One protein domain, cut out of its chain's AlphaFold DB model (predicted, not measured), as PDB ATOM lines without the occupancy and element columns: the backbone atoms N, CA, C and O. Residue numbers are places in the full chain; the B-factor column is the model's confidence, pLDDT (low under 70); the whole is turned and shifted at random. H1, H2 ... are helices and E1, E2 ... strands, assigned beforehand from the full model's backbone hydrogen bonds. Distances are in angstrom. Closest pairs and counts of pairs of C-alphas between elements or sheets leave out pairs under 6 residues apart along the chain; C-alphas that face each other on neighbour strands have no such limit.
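This is residues 263 to 430 of the 581 residues of the protein "F-box domain-containing protein" of Klebsormidium nitens (UniProt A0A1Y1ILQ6). The chain is wound in stacked turns, strand then helix, as a short piece of a horseshoe: the six strands E1 to E6 make one curved, twisted sheet along the inside of the arc, and helices H1 to H5 stand in a row along its outer side. The inner side is bare of named elements, and short H6 leads into E6 at one end. The printed part has 168 residues, in the order E1 H1 E2 H2 E3 H3 E4 H4 E5 H5 H6 E6; the sheet runs E1 E2 E3 E4 E5 E6, all parallel. The class is mixed, helices and strands; the whole is compact, with a radius of gyration of the C-alphas of 15.4 A and spans of 45 by 33 by 32 A.

Find C-alpha 267 at (50.534, 8.905, 29.147), where E1, residues 267 to 271, begins. H1 is residues 279 to 291, 18.7 A long, E2 297 to 301, H2 307 to 319, 18.1 A, and E3 324 to 328. After the long link come H3, 350 to 353, E4, 360 to 364, and H4, 369 to 381, 19.3 A. E5, 387 to 392, spans 16.1 A and H5, 401 to 416, 22.1 A. H6, 418 to 422, leads to E6, 423 to 427, ending at C-alpha 427, (52.152, 1.054, 48.377).

Strand-helix-strand units, two parallel neighbour strands with helices between, follow one another from E1, H1, E2 to E5, H5 H6, E6, each with a right-handed crossover. Look for N 268 and O 297, 2.8 A, between E1 and E2; N 298 and O 324, 2.8 A, between E2 and E3; N 325 and O 360, 3.0 A, between E3 and E4; N 361 and O 387, 2.9 A, between E4 and E5; N 390 and O 424, 2.8 A, between E5 and E6. H1 is not on the sheet; with residues 282 to 286 it touches H2, at C-alphas 286 and 316, 6.8 A, a shallow tilt of 19 degrees, the same way. H2 touches H3 at C-alphas 318 and 352, 4.1 A. H4 touches H5 at C-alphas 369 and 407, 5.0 A, a shallow tilt of 16 degrees, the same way. H4 and H5 only graze the sheet, with residues 372 to 379 and 411 to 416. Each O i to N i+4 pair is within hydrogen-bond range in H1, H2 and H5; H4 has 8 of 9, H6 0 of 1 with 1 of 2 O i to N i+3 pairs, and H3 is too short for such a pair.

The C-alphas farthest apart, of Glu 291 and Glu 402, are 47.5 A apart. The printed part has no cut, and its long link is E3 to H3, residues 329 to 349. The mean pLDDT of the printed part is 73.9; 60 residues are under 70, among them 263 to 281, 329 to 345 and 394 to 401.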
ATOM      1  N   ILE A 263      46.803  14.108  28.008       35.75
ATOM      2  CA  ILE A 263      48.214  13.744  27.860       35.75
ATOM      3  C   ILE A 263      48.985  14.448  28.970       35.75
ATOM      4  O   ILE A 263      49.095  15.672  28.999       35.75
ATOM      5  N   VAL A 264      49.507  13.663  29.905       37.53
ATOM      6  CA  VAL A 264      50.546  14.112  30.836       37.53
ATOM      7  C   VAL A 264      51.766  13.275  30.504       37.53
ATOM      8  O   VAL A 264      51.816  12.126  30.917       37.53
ATOM      9  N   ALA A 265      52.685  13.817  29.698       43.59
ATOM     10  CA  ALA A 265      53.953  13.182  29.314       43.59
ATOM     11  C   ALA A 265      53.819  11.697  28.890       43.59
ATOM     12  O   ALA A 265      53.852  10.792  29.722       43.59
ATOM     13  N   SER A 266      53.664  11.414  27.587       57.59
ATOM     14  CA  SER A 266      53.548  10.050  27.002       57.59
ATOM     15  C   SER A 266      52.440   9.138  27.572       57.59
ATOM     16  O   SER A 266      52.320   7.979  27.179       57.59
ATOM     17  N   THR A 267      51.605   9.650  28.480       59.19
ATOM     18  CA  THR A 267      50.534   8.905  29.147       59.19
ATOM     19  C   THR A 267      49.181   9.397  28.659       59.19
ATOM     20  O   THR A 267      48.878  10.580  28.798       59.19
ATOM     21  N   VAL A 268      48.360   8.493  28.133       62.50
ATOM     22  CA  VAL A 268      46.977   8.743  27.718       62.50
ATOM     23  C   VAL A 268      46.047   8.176  28.779       62.50
ATOM     24  O   VAL A 268      46.037   6.973  29.037       62.50
ATOM     25  N   VAL A 269      45.267   9.047  29.417       61.62
ATOM     26  CA  VAL A 269      44.326   8.654  30.473       61.62
ATOM     27  C   VAL A 269      42.900   8.637  29.929       61.62
ATOM     28  O   VAL A 269      42.368   9.682  29.564       61.62
ATOM     29  N   PHE A 270      42.273   7.464  29.929       63.66
ATOM     30  CA  PHE A 270      40.849   7.260  29.683       63.66
ATOM     31  C   PHE A 270      40.117   7.222  31.020       63.66
ATOM     32  O   PHE A 270      40.311   6.294  31.803       63.66
ATOM     33  N   GLU A 271      39.284   8.223  31.300       58.62
ATOM     34  CA  GLU A 271      38.579   8.338  32.578       58.62
ATOM     35  C   GLU A 271      37.059   8.242  32.399       58.62
ATOM     36  O   GLU A 271      36.505   8.868  31.498       58.62
ATOM     37  N   ASN A 272      36.383   7.471  33.260       53.53
ATOM     38  CA  ASN A 272      34.919   7.322  33.293       53.53
ATOM     39  C   ASN A 272      34.277   6.844  31.972       53.53
ATOM     40  O   ASN A 272      33.162   7.250  31.647       53.53
ATOM     41  N   MET A 273      34.949   5.976  31.204       58.50
ATOM     42  CA  MET A 273      34.306   5.324  30.050       58.50
ATOM     43  C   MET A 273      33.097   4.513  30.526       58.50
ATOM     44  O   MET A 273      33.248   3.698  31.432       58.50
ATOM     45  N   ALA A 274      31.919   4.756  29.960       50.78
ATOM     46  CA  ALA A 274      30.662   4.154  30.400       50.78
ATOM     47  C   ALA A 274      30.240   2.955  29.533       50.78
ATOM     48  O   ALA A 274      30.795   2.730  28.456       50.78
ATOM     49  N   ILE A 275      29.248   2.217  30.038       47.41
ATOM     50  CA  ILE A 275      28.564   1.082  29.402       47.41
ATOM     51  C   ILE A 275      28.052   1.494  28.011       47.41
ATOM     52  O   ILE A 275      27.509   2.589  27.866       47.41
ATOM     53  N   HIS A 276      28.193   0.614  27.014       51.66
ATOM     54  CA  HIS A 276      27.948   0.870  25.586       51.66
ATOM     55  C   HIS A 276      29.031   1.709  24.916       51.66
ATOM     56  O   HIS A 276      28.735   2.648  24.172       51.66
ATOM     57  N   ALA A 277      30.296   1.348  25.140       52.16
ATOM     58  CA  ALA A 277      31.366   1.832  24.279       52.16
ATOM     59  C   ALA A 277      31.017   1.451  22.829       52.16
ATOM     60  O   ALA A 277      31.018   0.275  22.466       52.16
ATOM     61  N   GLU A 278      30.640   2.445  22.018       54.12
ATOM     62  CA  GLU A 278      30.322   2.225  20.608       54.12
ATOM     63  C   GLU A 278      31.521   1.536  19.938       54.12
ATOM     64  O   GLU A 278      32.669   1.864  20.243       54.12
ATOM     65  N   SER A 279      31.276   0.616  18.997       59.56
ATOM     66  CA  SER A 279      32.336  -0.057  18.222       59.56
ATOM     67  C   SER A 279      33.368   0.928  17.657       59.56
ATOM     68  O   SER A 279      34.554   0.621  17.597       59.56
ATOM     69  N   LYS A 280      32.921   2.151  17.354       62.97
ATOM     70  CA  LYS A 280      33.741   3.281  16.914       62.97
ATOM     71  C   LYS A 280      34.831   3.693  17.903       62.97
ATOM     72  O   LYS A 280      35.918   4.029  17.464       62.97
ATOM     73  N   LEU A 281      34.596   3.651  19.217       63.88
ATOM     74  CA  LEU A 281      35.632   3.995  20.201       63.88
ATOM     75  C   LEU A 281      36.766   2.965  20.189       63.88
ATOM     76  O   LEU A 281      37.934   3.334  20.274       63.88
ATOM     77  N   PHE A 282      36.435   1.680  20.064       71.31
ATOM     78  CA  PHE A 282      37.446   0.633  19.935       71.31
ATOM     79  C   PHE A 282      38.185   0.710  18.599       71.31
ATOM     80  O   PHE A 282      39.389   0.476  18.580       71.31
ATOM     81  N   GLU A 283      37.515   1.090  17.510       72.81
ATOM     82  CA  GLU A 283      38.184   1.387  16.236       72.81
ATOM     83  C   GLU A 283      39.116   2.598  16.346       72.81
ATOM     84  O   GLU A 283      40.252   2.535  15.899       72.81
ATOM     85  N   GLU A 284      38.716   3.667  17.032       67.75
ATOM     86  CA  GLU A 284      39.596   4.820  17.230       67.75
ATOM     87  C   GLU A 284      40.805   4.490  18.123       67.75
ATOM     88  O   GLU A 284      41.919   4.928  17.842       67.75
ATOM     89  N   ILE A 285      40.613   3.705  19.193       71.38
ATOM     90  CA  ILE A 285      41.726   3.222  20.028       71.38
ATOM     91  C   ILE A 285      42.646   2.316  19.200       71.38
ATOM     92  O   ILE A 285      43.864   2.392  19.356       71.38
ATOM     93  N   ARG A 286      42.083   1.486  18.314       81.44
ATOM     94  CA  ARG A 286      42.838   0.641  17.382       81.44
ATOM     95  C   ARG A 286      43.708   1.482  16.461       81.44
ATOM     96  O   ARG A 286      44.908   1.239  16.392       81.44
ATOM     97  N   ASP A 287      43.118   2.462  15.791       74.88
ATOM     98  CA  ASP A 287      43.822   3.339  14.857       74.88
ATOM     99  C   ASP A 287      44.931   4.111  15.578       74.88
ATOM    100  O   ASP A 287      46.081   4.112  15.141       74.88
ATOM    101  N   PHE A 288      44.622   4.660  16.754       71.81
ATOM    102  CA  PHE A 288      45.591   5.358  17.592       71.81
ATOM    103  C   PHE A 288      46.761   4.465  18.030       71.81
ATOM    104  O   PHE A 288      47.921   4.877  17.997       71.81
ATOM    105  N   LEU A 289      46.478   3.225  18.436       73.94
ATOM    106  CA  LEU A 289      47.519   2.275  18.817       73.94
ATOM    107  C   LEU A 289      48.344   1.810  17.618       73.94
ATOM    108  O   LEU A 289      49.546   1.633  17.769       73.94
ATOM    109  N   ASN A 290      47.745   1.663  16.437       78.38
ATOM    110  CA  ASN A 290      48.476   1.317  15.217       78.38
ATOM    111  C   ASN A 290      49.486   2.408  14.822       78.38
ATOM    112  O   ASN A 290      50.540   2.089  14.273       78.38
ATOM    113  N   GLU A 291      49.205   3.678  15.130       70.69
ATOM    114  CA  GLU A 291      50.124   4.791  14.864       70.69
ATOM    115  C   GLU A 291      51.316   4.849  15.840       70.69
ATOM    116  O   GLU A 291      52.392   5.319  15.463       70.69
ATOM    117  N   SER A 292      51.176   4.405  17.098       64.06
ATOM    118  CA  SER A 292      52.253   4.486  18.111       64.06
ATOM    119  C   SER A 292      52.106   3.480  19.275       64.06
ATOM    120  O   SER A 292      51.916   3.879  20.427       64.06
ATOM    121  N   PRO A 293      52.263   2.165  19.030       60.59
ATOM    122  CA  PRO A 293      51.810   1.124  19.963       60.59
ATOM    123  C   PRO A 293      52.646   0.996  21.250       60.59
ATOM    124  O   PRO A 293      52.110   0.774  22.337       60.59
ATOM    125  N   SER A 294      53.970   1.162  21.167       62.19
ATOM    126  CA  SER A 294      54.898   0.760  22.241       62.19
ATOM    127  C   SER A 294      55.389   1.891  23.153       62.19
ATOM    128  O   SER A 294      55.901   1.620  24.237       62.19
ATOM    129  N   LYS A 295      55.243   3.160  22.744       61.94
ATOM    130  CA  LYS A 295      55.772   4.322  23.491       61.94
ATOM    131  C   LYS A 295      54.780   4.925  24.486       61.94
ATOM    132  O   LYS A 295      55.171   5.749  25.308       61.94
ATOM    133  N   LEU A 296      53.505   4.554  24.391       66.56
ATOM    134  CA  LEU A 296      52.430   5.205  25.126       66.56
ATOM    135  C   LEU A 296      52.006   4.391  26.345       66.56
ATOM    136  O   LEU A 296      51.861   3.168  26.291       66.56
ATOM    137  N   ARG A 297      51.767   5.104  27.446       74.50
ATOM    138  CA  ARG A 297      51.152   4.545  28.648       74.50
ATOM    139  C   ARG A 297      49.661   4.806  28.633       74.50
ATOM    140  O   ARG A 297      49.234   5.947  28.770       74.50
ATOM    141  N   LEU A 298      48.870   3.752  28.496       77.81
ATOM    142  CA  LEU A 298      47.418   3.832  28.543       77.81
ATOM    143  C   LEU A 298      46.933   3.598  29.970       77.81
ATOM    144  O   LEU A 298      47.254   2.584  30.586       77.81
ATOM    145  N   VAL A 299      46.160   4.539  30.506       75.31
ATOM    146  CA  VAL A 299      45.609   4.465  31.862       75.31
ATOM    147  C   VAL A 299      44.092   4.482  31.783       75.31
ATOM    148  O   VAL A 299      43.501   5.480  31.388       75.31
ATOM    149  N   PHE A 300      43.458   3.400  32.208       76.50
ATOM    150  CA  PHE A 300      42.012   3.235  32.270       76.50
ATOM    151  C   PHE A 300      41.535   3.481  33.697       76.50
ATOM    152  O   PHE A 300      41.641   2.613  34.569       76.50
ATOM    153  N   ARG A 301      41.033   4.690  33.951       67.44
ATOM    154  CA  ARG A 301      40.608   5.147  35.270       67.44
ATOM    155  C   ARG A 301      39.088   5.172  35.388       67.44
ATOM    156  O   ARG A 301      38.407   5.844  34.626       67.44
ATOM    157  N   HIS A 302      38.549   4.490  36.393       62.03
ATOM    158  CA  HIS A 302      37.110   4.534  36.713       62.03
ATOM    159  C   HIS A 302      36.188   4.172  35.531       62.03
ATOM    160  O   HIS A 302      35.046   4.616  35.468       62.03
ATOM    161  N   CYS A 303      36.678   3.374  34.582       59.03
ATOM    162  CA  CYS A 303      35.899   2.882  33.451       59.03
ATOM    163  C   CYS A 303      34.860   1.856  33.927       59.03
ATOM    164  O   CYS A 303      35.216   0.870  34.570       59.03
ATOM    165  N   LEU A 304      33.599   2.088  33.578       58.12
ATOM    166  CA  LEU A 304      32.420   1.274  33.850       58.12
ATOM    167  C   LEU A 304      32.045   0.452  32.607       58.12
ATOM    168  O   LEU A 304      30.930   0.553  32.113       58.12
ATOM    169  N   LEU A 305      32.982  -0.326  32.066       61.78
ATOM    170  CA  LEU A 305      32.711  -1.201  30.919       61.78
ATOM    171  C   LEU A 305      32.003  -2.486  31.370       61.78
ATOM    172  O   LEU A 305      32.298  -3.016  32.447       61.78
ATOM    173  N   LEU A 306      31.108  -3.020  30.536       65.88
ATOM    174  CA  LEU A 306      30.562  -4.367  30.732       65.88
ATOM    175  C   LEU A 306      31.671  -5.424  30.569       65.88
ATOM    176  O   LEU A 306      32.637  -5.177  29.848       65.88
ATOM    177  N   PRO A 307      31.534  -6.631  31.153       70.50
ATOM    178  CA  PRO A 307      32.548  -7.685  31.030       70.50
ATOM    179  C   PRO A 307      32.949  -7.990  29.579       70.50
ATOM    180  O   PRO A 307      34.134  -8.067  29.273       70.50
ATOM    181  N   ALA A 308      31.975  -8.055  28.664       72.38
ATOM    182  CA  ALA A 308      32.229  -8.276  27.241       72.38
ATOM    183  C   ALA A 308      33.022  -7.127  26.588       72.38
ATOM    184  O   ALA A 308      33.959  -7.375  25.839       72.38
ATOM    185  N   GLU A 309      32.696  -5.874  26.910       73.12
ATOM    186  CA  GLU A 309      33.401  -4.689  26.395       73.12
ATOM    187  C   GLU A 309      34.817  -4.596  26.961       73.12
ATOM    188  O   GLU A 309      35.758  -4.208  26.275       73.12
ATOM    189  N   PHE A 310      34.979  -4.993  28.218       76.00
ATOM    190  CA  PHE A 310      36.267  -5.051  28.880       76.00
ATOM    191  C   PHE A 310      37.150  -6.168  28.295       76.00
ATOM    192  O   PHE A 310      38.348  -5.963  28.085       76.00
ATOM    193  N   ARG A 311      36.555  -7.316  27.938       79.25
ATOM    194  CA  ARG A 311      37.209  -8.384  27.168       79.25
ATOM    195  C   ARG A 311      37.653  -7.862  25.802       79.25
ATOM    196  O   ARG A 311      38.820  -8.014  25.459       79.25
ATOM    197  N   SER A 312      36.766  -7.191  25.063       83.12
ATOM    198  CA  SER A 312      37.090  -6.564  23.775       83.12
ATOM    199  C   SER A 312      38.213  -5.537  23.892       83.12
ATOM    200  O   SER A 312      39.113  -5.537  23.054       83.12
ATOM    201  N   LEU A 313      38.217  -4.719  24.949       84.88
ATOM    202  CA  LEU A 313      39.296  -3.775  25.226       84.88
ATOM    203  C   LEU A 313      40.628  -4.499  25.457       84.88
ATOM    204  O   LEU A 313      41.629  -4.132  24.855       84.88
ATOM    205  N   CYS A 314      40.659  -5.533  26.301       87.75
ATOM    206  CA  CYS A 314      41.887  -6.295  26.552       87.75
ATOM    207  C   CYS A 314      42.392  -6.995  25.283       87.75
ATOM    208  O   CYS A 314      43.594  -6.990  25.023       87.75
ATOM    209  N   THR A 315      41.478  -7.550  24.479       88.69
ATOM    210  CA  THR A 315      41.798  -8.123  23.168       88.69
ATOM    211  C   THR A 315      42.446  -7.086  22.263       88.69
ATOM    212  O   THR A 315      43.549  -7.310  21.774       88.69
ATOM    213  N   LEU A 316      41.818  -5.919  22.131       88.25
ATOM    214  CA  LEU A 316      42.321  -4.819  21.321       88.25
ATOM    215  C   LEU A 316      43.712  -4.350  21.771       88.25
ATOM    216  O   LEU A 316      44.611  -4.203  20.950       88.25
ATOM    217  N   LEU A 317      43.902  -4.131  23.075       89.25
ATOM    218  CA  LEU A 317      45.182  -3.698  23.643       89.25
ATOM    219  C   LEU A 317      46.300  -4.715  23.384       89.25
ATOM    220  O   LEU A 317      47.432  -4.327  23.093       89.25
ATOM    221  N   GLY A 318      45.975  -6.005  23.492       87.69
ATOM    222  CA  GLY A 318      46.905  -7.094  23.227       87.69
ATOM    223  C   GLY A 318      47.293  -7.191  21.755       87.69
ATOM    224  O   GLY A 318      48.485  -7.188  21.448       87.69
ATOM    225  N   GLU A 319      46.296  -7.212  20.861       89.38
ATOM    226  CA  GLU A 319      46.456  -7.297  19.401       89.38
ATOM    227  C   GLU A 319      47.228  -6.105  18.829       89.38
ATOM    228  O   GLU A 319      48.128  -6.289  18.014       89.38
ATOM    229  N   CYS A 320      46.921  -4.890  19.288       85.31
ATOM    230  CA  CYS A 320      47.613  -3.682  18.848       85.31
ATOM    231  C   CYS A 320      48.979  -3.483  19.526       85.31
ATOM    232  O   CYS A 320      49.693  -2.542  19.197       85.31
ATOM    233  N   GLY A 321      49.367  -4.346  20.470       83.44
ATOM    234  CA  GLY A 321      50.695  -4.305  21.074       83.44
ATOM    235  C   GLY A 321      50.936  -3.099  21.983       83.44
ATOM    236  O   GLY A 321      52.000  -2.486  21.897       83.44
ATOM    237  N   ALA A 322      49.972  -2.749  22.839       85.19
ATOM    238  CA  ALA A 322      50.132  -1.654  23.791       85.19
ATOM    239  C   ALA A 322      51.319  -1.904  24.747       85.19
ATOM    240  O   ALA A 322      51.384  -2.936  25.414       85.19
ATOM    241  N   GLY A 323      52.242  -0.942  24.838       83.50
ATOM    242  CA  GLY A 323      53.459  -1.076  25.650       83.50
ATOM    243  C   GLY A 323      53.220  -1.054  27.161       83.50
ATOM    244  O   GLY A 323      53.713  -1.911  27.895       83.50
ATOM    245  N   PHE A 324      52.449  -0.080  27.647       87.00
ATOM    246  CA  PHE A 324      52.177   0.089  29.074       87.00
ATOM    247  C   PHE A 324      50.682   0.279  29.298       87.00
ATOM    248  O   PHE A 324      50.088   1.220  28.772       87.00
ATOM    249  N   VAL A 325      50.081  -0.581  30.116       88.81
ATOM    250  CA  VAL A 325      48.643  -0.550  30.407       88.81
ATOM    251  C   VAL A 325      48.435  -0.484  31.915       88.81
ATOM    252  O   VAL A 325      48.989  -1.292  32.650       88.81
ATOM    253  N   SER A 326      47.626   0.465  32.384       87.75
ATOM    254  CA  SER A 326      47.257   0.618  33.794       87.75
ATOM    255  C   SER A 326      45.744   0.649  33.956       87.75
ATOM    256  O   SER A 326      45.056   1.409  33.276       87.75
ATOM    257  N   PHE A 327      45.219  -0.155  34.876       85.75
ATOM    258  CA  PHE A 327      43.811  -0.170  35.257       85.75
ATOM    259  C   PHE A 327      43.657   0.403  36.674       85.75
ATOM    260  O   PHE A 327      43.998  -0.257  37.651       85.75
ATOM    261  N   GLN A 328      43.119   1.624  36.786       79.81
ATOM    262  CA  GLN A 328      42.966   2.371  38.047       79.81
ATOM    263  C   GLN A 328      41.492   2.483  38.461       79.81
ATOM    264  O   GLN A 328      40.741   3.348  38.004       79.81
ATOM    265  N   GLN A 329      41.035   1.595  39.339       69.19
ATOM    266  CA  GLN A 329      39.613   1.347  39.567       69.19
ATOM    267  C   GLN A 329      39.281   1.340  41.065       69.19
ATOM    268  O   GLN A 329      39.677   0.455  41.814       69.19
ATOM    269  N   PHE A 330      38.529   2.353  41.515       54.88
ATOM    270  CA  PHE A 330      38.263   2.601  42.944       54.88
ATOM    271  C   PHE A 330      37.048   1.837  43.484       54.88
ATOM    272  O   PHE A 330      36.919   1.618  44.685       54.88
ATOM    273  N   ALA A 331      36.112   1.485  42.608       49.31
ATOM    274  CA  ALA A 331      34.925   0.721  42.951       49.31
ATOM    275  C   ALA A 331      34.496  -0.058  41.711       49.31
ATOM    276  O   ALA A 331      33.698   0.434  40.918       49.31
ATOM    277  N   PHE A 332      35.048  -1.256  41.536       52.00
ATOM    278  CA  PHE A 332      34.527  -2.177  40.537       52.00
ATOM    279  C   PHE A 332      33.105  -2.582  40.941       52.00
ATOM    280  O   PHE A 332      32.912  -3.057  42.068       52.00
ATOM    281  N   PRO A 333      32.090  -2.411  40.081       38.19
ATOM    282  CA  PRO A 333      30.840  -3.104  40.305       38.19
ATOM    283  C   PRO A 333      31.137  -4.604  40.153       38.19
ATOM    284  O   PRO A 333      31.446  -5.078  39.069       38.19
ATOM    285  N   LEU A 334      31.069  -5.339  41.267       40.75
ATOM    286  CA  LEU A 334      30.944  -6.802  41.322       40.75
ATOM    287  C   LEU A 334      32.157  -7.635  40.829       40.75
ATOM    288  O   LEU A 334      32.104  -8.302  39.807       40.75
ATOM    289  N   GLY A 335      33.220  -7.693  41.638       43.72
ATOM    290  CA  GLY A 335      33.939  -8.930  42.017       43.72
ATOM    291  C   GLY A 335      34.440  -9.949  40.973       43.72
ATOM    292  O   GLY A 335      34.605 -11.104  41.360       43.72
ATOM    293  N   ARG A 336      34.637  -9.616  39.685       49.03
ATOM    294  CA  ARG A 336      34.869 -10.659  38.654       49.03
ATOM    295  C   ARG A 336      36.002 -10.450  37.642       49.03
ATOM    296  O   ARG A 336      36.372 -11.416  36.997       49.03
ATOM    297  N   LEU A 337      36.627  -9.277  37.522       50.28
ATOM    298  CA  LEU A 337      37.651  -9.053  36.475       50.28
ATOM    299  C   LEU A 337      39.036  -9.655  36.763       50.28
ATOM    300  O   LEU A 337      39.957  -9.497  35.963       50.28
ATOM    301  N   CYS A 338      39.201 -10.351  37.881       47.59
ATOM    302  CA  CYS A 338      40.389 -11.155  38.154       47.59
ATOM    303  C   CYS A 338      40.034 -12.581  38.628       47.59
ATOM    304  O   CYS A 338      40.931 -13.391  38.838       47.59
ATOM    305  N   ASN A 339      38.735 -12.922  38.690       44.25
ATOM    306  CA  ASN A 339      38.301 -14.262  39.064       44.25
ATOM    307  C   ASN A 339      38.669 -15.252  37.936       44.25
ATOM    308  O   ASN A 339      38.153 -15.109  36.824       44.25
ATOM    309  N   PRO A 340      39.501 -16.277  38.207       42.28
ATOM    310  CA  PRO A 340      39.971 -17.234  37.204       42.28
ATOM    311  C   PRO A 340      38.859 -18.057  36.541       42.28
ATOM    312  O   PRO A 340      39.098 -18.671  35.506       42.28
ATOM    313  N   GLN A 341      37.654 -18.098  37.123       39.78
ATOM    314  CA  GLN A 341      36.513 -18.835  36.565       39.78
ATOM    315  C   GLN A 341      35.702 -18.043  35.535       39.78
ATOM    316  O   GLN A 341      34.840 -18.608  34.867       39.78
ATOM    317  N   THR A 342      35.948 -16.742  35.404       46.62
ATOM    318  CA  THR A 342      35.300 -15.909  34.393       46.62
ATOM    319  C   THR A 342      36.303 -15.586  33.299       46.62
ATOM    320  O   THR A 342      37.304 -14.929  33.557       46.62
ATOM    321  N   GLU A 343      36.001 -15.995  32.067       47.03
ATOM    322  CA  GLU A 343      36.761 -15.696  30.835       47.03
ATOM    323  C   GLU A 343      36.994 -14.188  30.566       47.03
ATOM    324  O   GLU A 343      37.650 -13.817  29.594       47.03
ATOM    325  N   ASP A 344      36.448 -13.314  31.411       51.09
ATOM    326  CA  ASP A 344      36.477 -11.856  31.314       51.09
ATOM    327  C   ASP A 344      37.620 -11.197  32.105       51.09
ATOM    328  O   ASP A 344      37.696  -9.970  32.149       51.09
ATOM    329  N   ALA A 345      38.500 -11.960  32.763       67.94
ATOM    330  CA  ALA A 345      39.529 -11.376  33.616       67.94
ATOM    331  C   ALA A 345      40.707 -10.756  32.829       67.94
ATOM    332  O   ALA A 345      41.220 -11.354  31.883       67.94
ATOM    333  N   VAL A 346      41.196  -9.577  33.258       81.75
ATOM    334  CA  VAL A 346      42.371  -8.890  32.651       81.75
ATOM    335  C   VAL A 346      43.539  -9.870  32.529       81.75
ATOM    336  O   VAL A 346      44.151 -10.023  31.475       81.75
ATOM    337  N   LEU A 347      43.816 -10.562  33.637       85.06
ATOM    338  CA  LEU A 347      44.940 -11.477  33.794       85.06
ATOM    339  C   LEU A 347      44.770 -12.769  32.983       85.06
ATOM    340  O   LEU A 347      45.764 -13.408  32.647       85.06
ATOM    341  N   SER A 348      43.538 -13.146  32.623       83.62
ATOM    342  CA  SER A 348      43.263 -14.300  31.759       83.62
ATOM    343  C   SER A 348      43.191 -13.946  30.272       83.62
ATOM    344  O   SER A 348      42.996 -14.842  29.453       83.62
ATOM    345  N   SER A 349      43.328 -12.668  29.899       87.62
ATOM    346  CA  SER A 349      43.260 -12.248  28.499       87.62
ATOM    347  C   SER A 349      44.413 -12.843  27.688       87.62
ATOM    348  O   SER A 349      45.576 -12.469  27.852       87.62
ATOM    349  N   VAL A 350      44.075 -13.747  26.764       89.06
ATOM    350  CA  VAL A 350      45.040 -14.399  25.866       89.06
ATOM    351  C   VAL A 350      45.761 -13.372  24.993       89.06
ATOM    352  O   VAL A 350      46.960 -13.499  24.770       89.06
ATOM    353  N   ALA A 351      45.058 -12.338  24.529       89.81
ATOM    354  CA  ALA A 351      45.653 -11.301  23.695       89.81
ATOM    355  C   ALA A 351      46.721 -10.497  24.448       89.81
ATOM    356  O   ALA A 351      47.787 -10.245  23.898       89.81
ATOM    357  N   LEU A 352      46.472 -10.131  25.714       89.62
ATOM    358  CA  LEU A 352      47.475  -9.448  26.538       89.62
ATOM    359  C   LEU A 352      48.668 -10.362  26.848       89.62
ATOM    360  O   LEU A 352      49.806  -9.905  26.805       89.62
ATOM    361  N   GLN A 353      48.429 -11.652  27.115       91.56
ATOM    362  CA  GLN A 353      49.496 -12.635  27.352       91.56
ATOM    363  C   GLN A 353      50.391 -12.820  26.114       91.56
ATOM    364  O   GLN A 353      51.614 -12.844  26.233       91.56
ATOM    365  N   LYS A 354      49.797 -12.880  24.919       90.88
ATOM    366  CA  LYS A 354      50.515 -13.011  23.640       90.88
ATOM    367  C   LYS A 354      51.016 -11.685  23.066       90.88
ATOM    368  O   LYS A 354      51.550 -11.641  21.963       90.88
ATOM    369  N   SER A 355      50.812 -10.577  23.774       89.81
ATOM    370  CA  SER A 355      51.226  -9.273  23.276       89.81
ATOM    371  C   SER A 355      52.747  -9.148  23.344       89.81
ATOM    372  O   SER A 355      53.315  -8.996  24.428       89.81
ATOM    373  N   GLY A 356      53.412  -9.178  22.185       84.94
ATOM    374  CA  GLY A 356      54.875  -9.088  22.079       84.94
ATOM    375  C   GLY A 356      55.469  -7.744  22.525       84.94
ATOM    376  O   GLY A 356      56.662  -7.665  22.800       84.94
ATOM    377  N   ASN A 357      54.642  -6.704  22.647       87.00
ATOM    378  CA  ASN A 357      55.075  -5.351  23.004       87.00
ATOM    379  C   ASN A 357      54.742  -4.952  24.445       87.00
ATOM    380  O   ASN A 357      55.215  -3.909  24.892       87.00
ATOM    381  N   LEU A 358      53.941  -5.741  25.171       90.75
ATOM    382  CA  LEU A 358      53.514  -5.394  26.524       90.75
ATOM    383  C   LEU A 358      54.704  -5.440  27.492       90.75
ATOM    384  O   LEU A 358      55.213  -6.498  27.837       90.75
ATOM    385  N   GLN A 359      55.144  -4.277  27.961       89.88
ATOM    386  CA  GLN A 359      56.258  -4.146  28.901       89.88
ATOM    387  C   GLN A 359      55.777  -4.152  30.350       89.88
ATOM    388  O   GLN A 359      56.450  -4.699  31.225       89.88
ATOM    389  N   SER A 360      54.620  -3.539  30.618       91.38
ATOM    390  CA  SER A 360      54.074  -3.428  31.970       91.38
ATOM    391  C   SER A 360      52.551  -3.433  31.980       91.38
ATOM    392  O   SER A 360      51.914  -2.645  31.278       91.38
ATOM    393  N   LEU A 361      51.985  -4.253  32.863       92.19
ATOM    394  CA  LEU A 361      50.574  -4.253  33.230       92.19
ATOM    395  C   LEU A 361      50.436  -3.816  34.689       92.19
ATOM    396  O   LEU A 361      50.986  -4.447  35.586       92.19
ATOM    397  N   GLU A 362      49.707  -2.736  34.932       91.38
ATOM    398  CA  GLU A 362      49.503  -2.158  36.257       91.38
ATOM    399  C   GLU A 362      48.053  -2.327  36.713       91.38
ATOM    400  O   GLU A 362      47.112  -1.960  36.008       91.38
ATOM    401  N   LEU A 363      47.886  -2.878  37.912       88.62
ATOM    402  CA  LEU A 363      46.604  -3.140  38.547       88.62
ATOM    403  C   LEU A 363      46.490  -2.306  39.821       88.62
ATOM    404  O   LEU A 363      47.153  -2.572  40.824       88.62
ATOM    405  N   ASP A 364      45.623  -1.302  39.774       84.06
ATOM    406  CA  ASP A 364      45.265  -0.447  40.902       84.06
ATOM    407  C   ASP A 364      43.772  -0.569  41.190       84.06
ATOM    408  O   ASP A 364      42.956   0.312  40.904       84.06
ATOM    409  N   CYS A 365      43.419  -1.737  41.720       75.31
ATOM    410  CA  CYS A 365      42.059  -2.149  42.003       75.31
ATOM    411  C   CYS A 365      41.988  -3.139  43.181       75.31
ATOM    412  O   CYS A 365      43.015  -3.685  43.585       75.31
ATOM    413  N   PRO A 366      40.792  -3.384  43.753       72.00
ATOM    414  CA  PRO A 366      40.624  -4.396  44.790       72.00
ATOM    415  C   PRO A 366      40.881  -5.802  44.235       72.00
ATOM    416  O   PRO A 366      40.147  -6.244  43.351       72.00
ATOM    417  N   LEU A 367      41.887  -6.491  44.781       78.12
ATOM    418  CA  LEU A 367      42.247  -7.866  44.424       78.12
ATOM    419  C   LEU A 367      41.842  -8.854  45.527       78.12
ATOM    420  O   LEU A 367      41.897  -8.538  46.718       78.12
ATOM    421  N   VAL A 368      41.467 -10.066  45.128       80.00
ATOM    422  CA  VAL A 368      41.210 -11.223  45.992       80.00
ATOM    423  C   VAL A 368      42.303 -12.283  45.838       80.00
ATOM    424  O   VAL A 368      43.149 -12.215  44.956       80.00
ATOM    425  N   VAL A 369      42.297 -13.297  46.709       83.69
ATOM    426  CA  VAL A 369      43.326 -14.354  46.724       83.69
ATOM    427  C   VAL A 369      43.436 -15.085  45.381       83.69
ATOM    428  O   VAL A 369      44.544 -15.305  44.907       83.69
ATOM    429  N   ALA A 370      42.303 -15.404  44.747       82.00
ATOM    430  CA  ALA A 370      42.272 -16.102  43.459       82.00
ATOM    431  C   ALA A 370      42.941 -15.300  42.324       82.00
ATOM    432  O   ALA A 370      43.483 -15.881  41.386       82.00
ATOM    433  N   ASP A 371      42.962 -13.973  42.441       83.31
ATOM    434  CA  ASP A 371      43.560 -13.081  41.448       83.31
ATOM    435  C   ASP A 371      45.088 -13.202  41.434       83.31
ATOM    436  O   ASP A 371      45.723 -12.975  40.407       83.31
ATOM    437  N   LEU A 372      45.690 -13.588  42.564       87.62
ATOM    438  CA  LEU A 372      47.131 -13.825  42.668       87.62
ATOM    439  C   LEU A 372      47.545 -15.109  41.943       87.62
ATOM    440  O   LEU A 372      48.623 -15.158  41.349       87.62
ATOM    441  N   ASP A 373      46.671 -16.118  41.919       86.69
ATOM    442  CA  ASP A 373      46.881 -17.319  41.110       86.69
ATOM    443  C   ASP A 373      46.775 -16.977  39.614       86.69
ATOM    444  O   ASP A 373      47.610 -17.401  38.812       86.69
ATOM    445  N   SER A 374      45.806 -16.138  39.230       86.62
ATOM    446  CA  SER A 374      45.708 -15.605  37.863       86.62
ATOM    447  C   SER A 374      46.907 -14.735  37.482       86.62
ATOM    448  O   SER A 374      47.376 -14.813  36.348       86.62
ATOM    449  N   ALA A 375      47.443 -13.948  38.415       89.06
ATOM    450  CA  ALA A 375      48.655 -13.158  38.212       89.06
ATOM    451  C   ALA A 375      49.870 -14.058  37.949       89.06
ATOM    452  O   ALA A 375      50.637 -13.797  37.023       89.06
ATOM    453  N   ALA A 376      50.017 -15.148  38.707       88.88
ATOM    454  CA  ALA A 376      51.065 -16.137  38.473       88.88
ATOM    455  C   ALA A 376      50.950 -16.762  37.071       88.88
ATOM    456  O   ALA A 376      51.931 -16.804  36.333       88.88
ATOM    457  N   GLN A 377      49.740 -17.175  36.674       89.50
ATOM    458  CA  GLN A 377      49.486 -17.746  35.345       89.50
ATOM    459  C   GLN A 377      49.740 -16.747  34.213       89.50
ATOM    460  O   GLN A 377      50.270 -17.124  33.169       89.50
ATOM    461  N   PHE A 378      49.373 -15.477  34.404       90.94
ATOM    462  CA  PHE A 378      49.656 -14.415  33.444       90.94
ATOM    463  C   PHE A 378      51.165 -14.261  33.222       90.94
ATOM    464  O   PHE A 378      51.615 -14.190  32.081       90.94
ATOM    465  N   LEU A 379      51.954 -14.256  34.301       91.44
ATOM    466  CA  LEU A 379      53.410 -14.134  34.220       91.44
ATOM    467  C   LEU A 379      54.048 -15.323  33.490       91.44
ATOM    468  O   LEU A 379      54.949 -15.107  32.681       91.44
ATOM    469  N   ASP A 380      53.550 -16.541  33.715       90.12
ATOM    470  CA  ASP A 380      54.034 -17.749  33.030       90.12
ATOM    471  C   ASP A 380      53.737 -17.742  31.527       90.12
ATOM    472  O   ASP A 380      54.522 -18.251  30.731       90.12
ATOM    473  N   ARG A 381      52.588 -17.182  31.133       90.12
ATOM    474  CA  ARG A 381      52.099 -17.203  29.744       90.12
ATOM    475  C   ARG A 381      52.465 -15.963  28.935       90.12
ATOM    476  O   ARG A 381      52.224 -15.944  27.734       90.12
ATOM    477  N   SER A 382      52.987 -14.924  29.580       89.75
ATOM    478  CA  SER A 382      53.329 -13.667  28.919       89.75
ATOM    479  C   SER A 382      54.576 -13.827  28.041       89.75
ATOM    480  O   SER A 382      55.682 -13.991  28.557       89.75
ATOM    481  N   GLU A 383      54.396 -13.737  26.719       86.31
ATOM    482  CA  GLU A 383      55.458 -13.930  25.714       86.31
ATOM    483  C   GLU A 383      56.527 -12.824  25.759       86.31
ATOM    484  O   GLU A 383      57.712 -13.079  25.559       86.31
ATOM    485  N   SER A 384      56.122 -11.595  26.080       81.38
ATOM    486  CA  SER A 384      56.973 -10.395  26.153       81.38
ATOM    487  C   SER A 384      57.763 -10.251  27.454       81.38
ATOM    488  O   SER A 384      58.448  -9.249  27.658       81.38
ATOM    489  N   ALA A 385      57.657 -11.223  28.364       85.88
ATOM    490  CA  ALA A 385      58.178 -11.114  29.722       85.88
ATOM    491  C   ALA A 385      57.691  -9.842  30.463       85.88
ATOM    492  O   ALA A 385      58.412  -9.282  31.295       85.88
ATOM    493  N   ALA A 386      56.446  -9.414  30.207       88.06
ATOM    494  CA  ALA A 386      55.834  -8.225  30.797       88.06
ATOM    495  C   ALA A 386      55.958  -8.200  32.331       88.06
ATOM    496  O   ALA A 386      55.841  -9.238  32.996       88.06
ATOM    497  N   ARG A 387      56.164  -7.012  32.903       91.50
ATOM    498  CA  ARG A 387      56.132  -6.797  34.356       91.50
ATOM    499  C   ARG A 387      54.697  -6.603  34.832       91.50
ATOM    500  O   ARG A 387      53.902  -5.945  34.164       91.50
ATOM    501  N   LEU A 388      54.381  -7.138  36.005       91.25
ATOM    502  CA  LEU A 388      53.102  -6.937  36.672       91.25
ATOM    503  C   LEU A 388      53.290  -5.998  37.865       91.25
ATOM    504  O   LEU A 388      54.054  -6.295  38.782       91.25
ATOM    505  N   VAL A 389      52.580  -4.875  37.870       89.81
ATOM    506  CA  VAL A 389      52.610  -3.891  38.954       89.81
ATOM    507  C   VAL A 389      51.301  -3.973  39.733       89.81
ATOM    508  O   VAL A 389      50.234  -3.761  39.167       89.81
ATOM    509  N   ILE A 390      51.370  -4.283  41.026       87.94
ATOM    510  CA  ILE A 390      50.203  -4.411  41.907       87.94
ATOM    511  C   ILE A 390      50.216  -3.264  42.914       87.94
ATOM    512  O   ILE A 390      51.138  -3.142  43.723       87.94
ATOM    513  N   HIS A 391      49.176  -2.437  42.889       82.94
ATOM    514  CA  HIS A 391      49.022  -1.331  43.824       82.94
ATOM    515  C   HIS A 391      48.241  -1.773  45.060       82.94
ATOM    516  O   HIS A 391      47.092  -2.208  44.986       82.94
ATOM    517  N   LEU A 392      48.860  -1.607  46.226       78.00
ATOM    518  CA  LEU A 392      48.249  -1.871  47.516       78.00
ATOM    519  C   LEU A 392      47.652  -0.581  48.075       78.00
ATOM    520  O   LEU A 392      48.369   0.379  48.381       78.00
ATOM    521  N   ARG A 393      46.325  -0.571  48.231       73.75
ATOM    522  CA  ARG A 393      45.597   0.459  48.978       73.75
ATOM    523  C   ARG A 393      44.917  -0.170  50.185       73.75
ATOM    524  O   ARG A 393      44.153  -1.117  50.026       73.75
ATOM    525  N   THR A 394      45.089   0.420  51.364       64.25
ATOM    526  CA  THR A 394      44.437  -0.018  52.615       64.25
ATOM    527  C   THR A 394      42.926  -0.169  52.487       64.25
ATOM    528  O   THR A 394      42.317  -1.077  53.043       64.25
ATOM    529  N   GLU A 395      42.312   0.710  51.699       61.69
ATOM    530  CA  GLU A 395      40.869   0.748  51.452       61.69
ATOM    531  C   GLU A 395      40.347  -0.509  50.739       61.69
ATOM    532  O   GLU A 395      39.156  -0.800  50.820       61.69
ATOM    533  N   PHE A 396      41.216  -1.258  50.053       66.19
ATOM    534  CA  PHE A 396      40.844  -2.465  49.316       66.19
ATOM    535  C   PHE A 396      40.832  -3.724  50.192       66.19
ATOM    536  O   PHE A 396      40.137  -4.683  49.862       66.19
ATOM    537  N   PHE A 397      41.529  -3.711  51.331       65.88
ATOM    538  CA  PHE A 397      41.762  -4.894  52.169       65.88
ATOM    539  C   PHE A 397      41.061  -4.823  53.536       65.88
ATOM    540  O   PHE A 397      41.460  -5.483  54.498       65.88
ATOM    541  N   SER A 398      39.992  -4.029  53.645       55.53
ATOM    542  CA  SER A 398      39.248  -3.840  54.899       55.53
ATOM    543  C   SER A 398      38.240  -4.959  55.218       55.53
ATOM    544  O   SER A 398      37.609  -4.909  56.270       55.53
ATOM    545  N   THR A 399      38.049  -5.938  54.325       55.62
ATOM    546  CA  THR A 399      36.909  -6.884  54.320       55.62
ATOM    547  C   THR A 399      37.033  -8.090  55.262       55.62
ATOM    548  O   THR A 399      36.066  -8.850  55.403       55.62
ATOM    549  N   GLY A 400      38.166  -8.234  55.958       59.62
ATOM    550  CA  GLY A 400      38.388  -9.230  57.013       59.62
ATOM    551  C   GLY A 400      39.875  -9.505  57.251       59.62
ATOM    552  O   GLY A 400      40.631  -9.653  56.295       59.62
ATOM    553  N   ALA A 401      40.303  -9.591  58.514       68.31
ATOM    554  CA  ALA A 401      41.714  -9.784  58.858       68.31
ATOM    555  C   ALA A 401      42.276 -11.108  58.317       68.31
ATOM    556  O   ALA A 401      43.345 -11.106  57.718       68.31
ATOM    557  N   GLU A 402      41.530 -12.209  58.435       74.50
ATOM    558  CA  GLU A 402      41.941 -13.526  57.924       74.50
ATOM    559  C   GLU A 402      42.096 -13.540  56.397       74.50
ATOM    560  O   GLU A 402      43.104 -14.010  55.874       74.50
ATOM    561  N   THR A 403      41.132 -12.973  55.665       73.94
ATOM    562  CA  THR A 403      41.182 -12.887  54.196       73.94
ATOM    563  C   THR A 403      42.329 -12.006  53.720       73.94
ATOM    564  O   THR A 403      42.999 -12.334  52.744       73.94
ATOM    565  N   THR A 404      42.588 -10.915  54.437       75.69
ATOM    566  CA  THR A 404      43.679  -9.992  54.137       75.69
ATOM    567  C   THR A 404      45.040 -10.609  54.461       75.69
ATOM    568  O   THR A 404      45.962 -10.508  53.656       75.69
ATOM    569  N   GLN A 405      45.169 -11.323  55.583       78.12
ATOM    570  CA  GLN A 405      46.374 -12.087  55.916       78.12
ATOM    571  C   GLN A 405      46.650 -13.177  54.879       78.12
ATOM    572  O   GLN A 405      47.787 -13.322  54.436       78.12
ATOM    573  N   LEU A 406      45.618 -13.913  54.456       83.75
ATOM    574  CA  LEU A 406      45.748 -14.938  53.423       83.75
ATOM    575  C   LEU A 406      46.181 -14.334  52.082       83.75
ATOM    576  O   LEU A 406      47.085 -14.868  51.442       83.75
ATOM    577  N   PHE A 407      45.585 -13.206  51.684       85.12
ATOM    578  CA  PHE A 407      45.984 -12.458  50.493       85.12
ATOM    579  C   PHE A 407      47.452 -12.038  50.563       85.12
ATOM    580  O   PHE A 407      48.216 -12.339  49.649       85.12
ATOM    581  N   PHE A 408      47.882 -11.405  51.657       85.06
ATOM    582  CA  PHE A 408      49.268 -10.962  51.786       85.06
ATOM    583  C   PHE A 408      50.257 -12.120  51.858       85.06
ATOM    584  O   PHE A 408      51.315 -12.034  51.244       85.06
ATOM    585  N   LYS A 409      49.905 -13.226  52.522       85.94
ATOM    586  CA  LYS A 409      50.717 -14.448  52.508       85.94
ATOM    587  C   LYS A 409      50.900 -14.967  51.081       85.94
ATOM    588  O   LYS A 409      52.017 -15.262  50.671       85.94
ATOM    589  N   LYS A 410      49.822 -15.026  50.298       88.12
ATOM    590  CA  LYS A 410      49.869 -15.450  48.892       88.12
ATOM    591  C   LYS A 410      50.650 -14.482  48.006       88.12
ATOM    592  O   LYS A 410      51.395 -14.916  47.133       88.12
ATOM    593  N   LEU A 411      50.541 -13.180  48.255       88.44
ATOM    594  CA  LEU A 411      51.322 -12.173  47.541       88.44
ATOM    595  C   LEU A 411      52.816 -12.305  47.863       88.44
ATOM    596  O   LEU A 411      53.640 -12.197  46.959       88.44
ATOM    597  N   GLN A 412      53.166 -12.590  49.120       86.88
ATOM    598  CA  GLN A 412      54.540 -12.895  49.527       86.88
ATOM    599  C   GLN A 412      55.062 -14.162  48.842       86.88
ATOM    600  O   GLN A 412      56.170 -14.136  48.317       86.88
ATOM    601  N   GLU A 413      54.265 -15.236  48.792       89.56
ATOM    602  CA  GLU A 413      54.602 -16.464  48.053       89.56
ATOM    603  C   GLU A 413      54.875 -16.163  46.568       89.56
ATOM    604  O   GLU A 413      55.874 -16.625  46.016       89.56
ATOM    605  N   LEU A 414      54.041 -15.333  45.929       87.62
ATOM    606  CA  LEU A 414      54.237 -14.913  44.541       87.62
ATOM    607  C   LEU A 414      55.528 -14.096  44.364       87.62
ATOM    608  O   LEU A 414      56.305 -14.378  43.452       87.62
ATOM    609  N   CYS A 415      55.782 -13.123  45.242       87.88
ATOM    610  CA  CYS A 415      56.980 -12.278  45.192       87.88
ATOM    611  C   CYS A 415      58.274 -13.048  45.501       87.88
ATOM    612  O   CYS A 415      59.331 -12.673  45.007       87.88
ATOM    613  N   ALA A 416      58.206 -14.113  46.304       83.69
ATOM    614  CA  ALA A 416      59.349 -14.967  46.625       83.69
ATOM    615  C   ALA A 416      59.638 -16.032  45.549       83.69
ATOM    616  O   ALA A 416      60.701 -16.651  45.567       83.69
ATOM    617  N   SER A 417      58.698 -16.274  44.632       90.44
ATOM    618  CA  SER A 417      58.885 -17.212  43.522       90.44
ATOM    619  C   SER A 417      59.803 -16.646  42.431       90.44
ATOM    620  O   SER A 417      60.054 -15.443  42.383       90.44
ATOM    621  N   GLU A 418      60.237 -17.482  41.482       86.75
ATOM    622  CA  GLU A 418      61.004 -17.033  40.302       86.75
ATOM    623  C   GLU A 418      60.268 -15.946  39.495       86.75
ATOM    624  O   GLU A 418      60.885 -15.052  38.913       86.75
ATOM    625  N   ARG A 419      58.929 -15.962  39.530       86.69
ATOM    626  CA  ARG A 419      58.064 -14.952  38.898       86.69
ATOM    627  C   ARG A 419      58.168 -13.588  39.579       86.69
ATOM    628  O   ARG A 419      57.888 -12.568  38.952       86.69
ATOM    629  N   GLY A 420      58.573 -13.562  40.848       83.31
ATOM    630  CA  GLY A 420      58.650 -12.370  41.683       83.31
ATOM    631  C   GLY A 420      59.559 -11.282  41.120       83.31
ATOM    632  O   GLY A 420      59.250 -10.106  41.272       83.31
ATOM    633  N   ALA A 421      60.597 -11.644  40.356       84.25
ATOM    634  CA  ALA A 421      61.464 -10.682  39.665       84.25
ATOM    635  C   ALA A 421      60.706  -9.783  38.664       84.25
ATOM    636  O   ALA A 421      61.173  -8.700  38.309       84.25
ATOM    637  N   ARG A 422      59.530 -10.229  38.206       88.69
ATOM    638  CA  ARG A 422      58.643  -9.504  37.289       88.69
ATOM    639  C   ARG A 422      57.442  -8.876  37.996       88.69
ATOM    640  O   ARG A 422      56.626  -8.249  37.325       88.69
ATOM    641  N   VAL A 423      57.331  -9.014  39.316       89.06
ATOM    642  CA  VAL A 423      56.259  -8.424  40.123       89.06
ATOM    643  C   VAL A 423      56.790  -7.203  40.861       89.06
ATOM    644  O   VAL A 423      57.816  -7.254  41.529       89.06
ATOM    645  N   THR A 424      56.087  -6.079  40.756       87.94
ATOM    646  CA  THR A 424      56.380  -4.865  41.524       87.94
ATOM    647  C   THR A 424      55.180  -4.519  42.385       87.94
ATOM    648  O   THR A 424      54.079  -4.324  41.877       87.94
ATOM    649  N   VAL A 425      55.386  -4.424  43.695       84.94
ATOM    650  CA  VAL A 425      54.335  -4.056  44.646       84.94
ATOM    651  C   VAL A 425      54.499  -2.585  45.018       84.94
ATOM    652  O   VAL A 425      55.557  -2.175  45.491       84.94
ATOM    653  N   VAL A 426      53.457  -1.783  44.802       81.06
ATOM    654  CA  VAL A 426      53.470  -0.335  45.057       81.06
ATOM    655  C   VAL A 426      52.508  -0.002  46.189       81.06
ATOM    656  O   VAL A 426      51.315  -0.277  46.096       81.06
ATOM    657  N   GLN A 427      52.997   0.630  47.256       68.75
ATOM    658  CA  GLN A 427      52.152   1.054  48.377       68.75
ATOM    659  C   GLN A 427      51.643   2.479  48.176       68.75
ATOM    660  O   GLN A 427      52.424   3.428  48.079       68.75
ATOM    661  N   HIS A 428      50.324   2.661  48.192       62.53
ATOM    662  CA  HIS A 428      49.739   3.998  48.224       62.53
ATOM    663  C   HIS A 428      49.655   4.519  49.659       62.53
ATOM    664  O   HIS A 428      48.673   4.303  50.368       62.53
ATOM    665  N   ARG A 429      50.659   5.298  50.077       46.81
ATOM    666  CA  ARG A 429      50.550   6.123  51.289       46.81
ATOM    667  C   ARG A 429      49.643   7.319  50.995       46.81
ATOM    668  O   ARG A 429      49.953   8.148  50.136       46.81
ATOM    669  N   ARG A 430      48.506   7.427  51.695       37.91
ATOM    670  CA  ARG A 430      47.634   8.616  51.627       37.91
ATOM    671  C   ARG A 430      48.480   9.880  51.851       37.91
ATOM    672  O   ARG A 430      49.024  10.065  52.932       37.91
TER     673      ARG A 430